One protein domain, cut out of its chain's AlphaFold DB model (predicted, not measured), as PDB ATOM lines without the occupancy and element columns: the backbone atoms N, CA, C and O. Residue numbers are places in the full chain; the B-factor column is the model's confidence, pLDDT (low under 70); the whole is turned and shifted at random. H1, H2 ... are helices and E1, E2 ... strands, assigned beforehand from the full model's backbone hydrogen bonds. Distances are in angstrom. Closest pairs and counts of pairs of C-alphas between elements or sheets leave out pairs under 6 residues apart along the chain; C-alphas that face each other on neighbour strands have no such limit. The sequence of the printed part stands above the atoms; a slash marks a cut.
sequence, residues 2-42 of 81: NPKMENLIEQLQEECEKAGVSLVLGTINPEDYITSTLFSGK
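This is residues 2 to 42 of the 81 residues of an uncharacterized protein of Enterococcus mundtii (UniProt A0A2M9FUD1). One helix, H1, and a small two-stranded hairpin, E1 and E2, form a loose V, with the chain turning at residues 19 to 24 from the end of H1 into E1. The loop of the hairpin, residues 28 to 36, lies at the opposite end of the long axis from this turn. The printed part has 41 residues, with one named helix and two named strands in the order H1, E1, E2; the sheet order is E1 - E2, antiparallel, and the class is mixed, helices and strands. The whole is loose, with a radius of gyration of the C-alphas of 11.7 A, and elongated, spanning 35 by 21 by 12 A.

H1 takes residues 3 to 18, from C-alpha 3 at (165.903, 143.055, 112.344) to C-alpha 18 at (151.227, 126.090, 107.918), 22.9 A. E1, residues 25 to 27, measures 7.2 A. E2, residues 37 to 40, measures 9.4 A and ends with C-alpha 40 at (160.940, 134.517, 100.806).

In H1 every O i to N i+4 pair is within hydrogen-bond range. The closest C-alphas of H1 and E2, those of Gln 13 and Ser 40, are 7.0 A apart. Within 10 A, H1 has 9 pairs of C-alphas with E2 and 3 with E1, made by its residues 5 to 13. E1 and E2 are a hairpin, antiparallel at 165 degrees between directions. C-alphas 26 and 38 face each other at 4.5 A. N 39 and O 25, at 2.9 A, and N 27 and O 37, at 3.1 A, are within hydrogen-bond range.

The two C-alphas farthest apart, those of Lys 18 and Glu 31, are 35.7 A apart. The printed part has no cut, and both links, H1 to E1 and E1 to E2, are short. The mean pLDDT of the printed part is 71.7, and residues 27 to 42 of the model are under 70.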
ATOM      1  N   ASN A   2     166.284 145.896 108.418       81.19
ATOM      2  CA  ASN A   2     166.243 146.053 109.882       81.19
ATOM      3  C   ASN A   2     165.771 144.721 110.525       81.19
ATOM      4  O   ASN A   2     164.926 144.050 109.926       81.19
ATOM      5  N   PRO A   3     166.239 144.351 111.733       80.62
ATOM      6  CA  PRO A   3     165.903 143.055 112.344       80.62
ATOM      7  C   PRO A   3     164.405 142.834 112.613       80.62
ATOM      8  O   PRO A   3     163.924 141.705 112.634       80.62
ATOM      9  N   LYS A   4     163.639 143.912 112.818       88.06
ATOM     10  CA  LYS A   4     162.185 143.838 113.009       88.06
ATOM     11  C   LYS A   4     161.478 143.415 111.719       88.06
ATOM     12  O   LYS A   4     160.515 142.663 111.788       88.06
ATOM     13  N   MET A   5     161.934 143.897 110.564       80.19
ATOM     14  CA  MET A   5     161.378 143.501 109.268       80.19
ATOM     15  C   MET A   5     161.702 142.045 108.940       80.19
ATOM     16  O   MET A   5     160.822 141.340 108.466       80.19
ATOM     17  N   GLU A   6     162.923 141.589 109.228       80.31
ATOM     18  CA  GLU A   6     163.332 140.192 109.010       80.31
ATOM     19  C   GLU A   6     162.433 139.234 109.804       80.31
ATOM     20  O   GLU A   6     161.806 138.358 109.218       80.31
ATOM     21  N   ASN A   7     162.236 139.504 111.098       85.62
ATOM     22  CA  ASN A   7     161.372 138.693 111.961       85.62
ATOM     23  C   ASN A   7     159.898 138.681 111.500       85.62
ATOM     24  O   ASN A   7     159.241 137.645 111.515       85.62
ATOM     25  N   LEU A   8     159.362 139.820 111.041       89.31
ATOM     26  CA  LEU A   8     157.993 139.867 110.507       89.31
ATOM     27  C   LEU A   8     157.827 139.006 109.250       89.31
ATOM     28  O   LEU A   8     156.775 138.399 109.059       89.31
ATOM     29  N   ILE A   9     158.847 138.965 108.392       85.94
ATOM     30  CA  ILE A   9     158.803 138.180 107.158       85.94
ATOM     31  C   ILE A   9     158.931 136.691 107.462       85.94
ATOM     32  O   ILE A   9     158.184 135.903 106.888       85.94
ATOM     33  N   GLU A  10     159.808 136.315 108.392       83.88
ATOM     34  CA  GLU A  10     159.923 134.934 108.869       83.88
ATOM     35  C   GLU A  10     158.594 134.434 109.448       83.88
ATOM     36  O   GLU A  10     158.094 133.394 109.023       83.88
ATOM     37  N   GLN A  11     157.955 135.213 110.328       91.06
ATOM     38  CA  GLN A  11     156.648 134.856 110.895       91.06
ATOM     39  C   GLN A  11     155.571 134.692 109.818       91.06
ATOM     40  O   GLN A  11     154.784 133.748 109.862       91.06
ATOM     41  N   LEU A  12     155.531 135.595 108.834       88.19
ATOM     42  CA  LEU A  12     154.571 135.502 107.737       88.19
ATOM     43  C   LEU A  12     154.820 134.260 106.871       88.19
ATOM     44  O   LEU A  12     153.866 133.586 106.486       88.19
ATOM     45  N   GLN A  13     156.086 133.937 106.591       83.62
ATOM     46  CA  GLN A  13     156.446 132.729 105.856       83.62
ATOM     47  C   GLN A  13     156.000 131.468 106.604       83.62
ATOM     48  O   GLN A  13     155.381 130.599 105.994       83.62
ATOM     49  N   GLU A  14     156.254 131.384 107.912       87.69
ATOM     50  CA  GLU A  14     155.833 130.244 108.732       87.69
ATOM     51  C   GLU A  14     154.309 130.047 108.716       87.69
ATOM     52  O   GLU A  14     153.828 128.920 108.588       87.69
ATOM     53  N   GLU A  15     153.529 131.124 108.826       93.25
ATOM     54  CA  GLU A  15     152.065 131.043 108.774       93.25
ATOM     55  C   GLU A  15     151.555 130.615 107.388       93.25
ATOM     56  O   GLU A  15     150.637 129.797 107.289       93.25
ATOM     57  N   CYS A  16     152.178 131.094 106.308       86.44
ATOM     58  CA  CYS A  16     151.863 130.644 104.952       86.44
ATOM     59  C   CYS A  16     152.187 129.155 104.750       86.44
ATOM     60  O   CYS A  16     151.359 128.424 104.203       86.44
ATOM     61  N   GLU A  17     153.333 128.682 105.245       83.06
ATOM     62  CA  GLU A  17     153.715 127.265 105.189       83.06
ATOM     63  C   GLU A  17     152.714 126.379 105.947       83.06
ATOM     64  O   GLU A  17     152.268 125.362 105.407       83.06
ATOM     65  N   LYS A  18     152.278 126.789 107.148       92.00
ATOM     66  CA  LYS A  18     151.227 126.090 107.918       92.00
ATOM     67  C   LYS A  18     149.897 126.027 107.167       92.00
ATOM     68  O   LYS A  18     149.190 125.025 107.259       92.00
ATOM     69  N   ALA A  19     149.558 127.080 106.426       91.31
ATOM     70  CA  ALA A  19     148.342 127.155 105.622       91.31
ATOM     71  C   ALA A  19     148.452 126.432 104.263       91.31
ATOM     72  O   ALA A  19     147.464 126.366 103.532       91.31
ATOM     73  N   GLY A  20     149.628 125.906 103.900       80.44
ATOM     74  CA  GLY A  20     149.873 125.313 102.582       80.44
ATOM     75  C   GLY A  20     149.864 126.335 101.439       80.44
ATOM     76  O   GLY A  20     149.646 125.971 100.284       80.44
ATOM     77  N   VAL A  21     150.082 127.614 101.750       79.19
ATOM     78  CA  VAL A  21     150.111 128.720 100.789       79.19
ATOM     79  C   VAL A  21     151.562 129.066 100.472       79.19
ATOM     80  O   VAL A  21     152.397 129.197 101.362       79.19
ATOM     81  N   SER A  22     151.882 129.235  99.190       70.06
ATOM     82  CA  SER A  22     153.209 129.710  98.786       70.06
ATOM     83  C   SER A  22     153.299 131.228  98.941       70.06
ATOM     84  O   SER A  22     152.504 131.953  98.347       70.06
ATOM     85  N   LEU A  23     154.286 131.700  99.703       73.69
ATOM     86  CA  LEU A  23     154.612 133.118  99.833       73.69
ATOM     87  C   LEU A  23     155.820 133.463  98.955       73.69
ATOM     88  O   LEU A  23     156.848 132.786  99.001       73.69
ATOM     89  N   VAL A  24     155.707 134.544  98.187       72.50
ATOM     90  CA  VAL A  24     156.852 135.220  97.569       72.50
ATOM     91  C   VAL A  24     156.792 136.683  97.961       72.50
ATOM     92  O   VAL A  24     155.768 137.340  97.784       72.50
ATOM     93  N   LEU A  25     157.899 137.183  98.504       73.88
ATOM     94  CA  LEU A  25     158.033 138.571  98.924       73.88
ATOM     95  C   LEU A  25     159.353 139.134  98.406       73.88
ATOM     96  O   LEU A  25     160.420 138.559  98.635       73.88
ATOM     97  N   GLY A  26     159.273 140.283  97.741       71.31
ATOM     98  CA  GLY A  26     160.430 141.026  97.262       71.31
ATOM     99  C   GLY A  26     160.216 142.531  97.383       71.31
ATOM    100  O   GLY A  26     159.083 143.002  97.477       71.31
ATOM    101  N   THR A  27     161.308 143.289  97.384       67.94
ATOM    102  CA  THR A  27     161.279 144.756  97.287       67.94
ATOM    103  C   THR A  27     161.828 145.203  95.945       67.94
ATOM    104  O   THR A  27     162.828 144.659  95.481       67.94
ATOM    105  N   ILE A  28     161.227 146.239  95.363       60.19
ATOM    106  CA  ILE A  28     161.751 146.925  94.180       60.19
ATOM    107  C   ILE A  28     162.312 148.266  94.645       60.19
ATOM    108  O   ILE A  28     161.584 149.062  95.238       60.19
ATOM    109  N   ASN A  29     163.598 148.509  94.389       55.19
ATOM    110  CA  ASN A  29     164.170 149.841  94.518       55.19
ATOM    111  C   ASN A  29     164.041 150.557  93.160       55.19
ATOM    112  O   ASN A  29     164.683 150.125  92.203       55.19
ATOM    113  N   PRO A  30     163.227 151.619  93.043       50.66
ATOM    114  CA  PRO A  30     163.019 152.315  91.773       50.66
ATOM    115  C   PRO A  30     164.267 153.054  91.264       50.66
ATOM    116  O   PRO A  30     164.346 153.350  90.074       50.66
ATOM    117  N   GLU A  31     165.242 153.337  92.132       55.25
ATOM    118  CA  GLU A  31     166.511 153.974  91.751       55.25
ATOM    119  C   GLU A  31     167.583 152.956  91.334       55.25
ATOM    120  O   GLU A  31     168.575 153.326  90.709       55.25
ATOM    121  N   ASP A  32     167.383 151.672  91.652       48.53
ATOM    122  CA  ASP A  32     168.347 150.613  91.370       48.53
ATOM    123  C   ASP A  32     167.642 149.259  91.175       48.53
ATOM    124  O   ASP A  32     167.533 148.433  92.089       48.53
ATOM    125  N   TYR A  33     167.162 149.033  89.947       43.03
ATOM    126  CA  TYR A  33     166.442 147.821  89.528       43.03
ATOM    127  C   TYR A  33     167.235 146.518  89.752       43.03
ATOM    128  O   TYR A  33     166.647 145.435  89.779       43.03
ATOM    129  N   ILE A  34     168.556 146.609  89.939       39.75
ATOM    130  CA  ILE A  34     169.456 145.467  90.149       39.75
ATOM    131  C   ILE A  34     169.397 144.973  91.608       39.75
ATOM    132  O   ILE A  34     169.714 143.819  91.885       39.75
ATOM    133  N   THR A  35     168.918 145.798  92.547       40.88
ATOM    134  CA  THR A  35     168.887 145.491  93.993       40.88
ATOM    135  C   THR A  35     167.539 144.969  94.492       40.88
ATOM    136  O   THR A  35     167.173 145.143  95.660       40.88
ATOM    137  N   SER A  36     166.786 144.289  93.627       50.12
ATOM    138  CA  SER A  36     165.587 143.577  94.063       50.12
ATOM    139  C   SER A  36     165.977 142.458  95.037       50.12
ATOM    140  O   SER A  36     166.611 141.468  94.681       50.12
ATOM    141  N   THR A  37     165.655 142.657  96.316       55.34
ATOM    142  CA  THR A  37     165.984 141.708  97.383       55.34
ATOM    143  C   THR A  37     164.795 140.793  97.603       55.34
ATOM    144  O   THR A  37     163.671 141.258  97.805       55.34
ATOM    145  N   LEU A  38     165.052 139.490  97.546       55.12
ATOM    146  CA  LEU A  38     164.074 138.474  97.879       55.12
ATOM    147  C   LEU A  38     164.139 138.163  99.370       55.12
ATOM    148  O   LEU A  38     165.211 137.866  99.895       55.12
ATOM    149  N   PHE A  39     162.981 138.157 100.016       63.38
ATOM    150  CA  PHE A  39     162.881 137.814 101.427       63.38
ATOM    151  C   PHE A  39     162.244 136.441 101.674       63.38
ATOM    152  O   PHE A  39     162.452 135.886 102.744       63.38
ATOM    153  N   SER A  40     161.514 135.869 100.702       59.00
ATOM    154  CA  SER A  40     160.940 134.517 100.806       59.00
ATOM    155  C   SER A  40     160.602 133.896  99.435       59.00
ATOM    156  O   SER A  40     160.219 134.613  98.506       59.00
ATOM    157  N   GLY A  41     160.741 132.564  99.313       58.81
ATOM    158  CA  GLY A  41     160.373 131.756  98.135       58.81
ATOM    159  C   GLY A  41     161.543 131.219  97.283       58.81
ATOM    160  O   GLY A  41     162.605 131.824  97.178       58.81
ATOM    161  N   LYS A  42     161.373 130.062  96.625       65.69
ATOM    162  CA  LYS A  42     162.384 129.504  95.692       65.69
ATOM    163  C   LYS A  42     162.377 130.261  94.357       65.69
ATOM    164  O   LYS A  42     161.316 130.682  93.911       65.69
TER     165      LYS A  42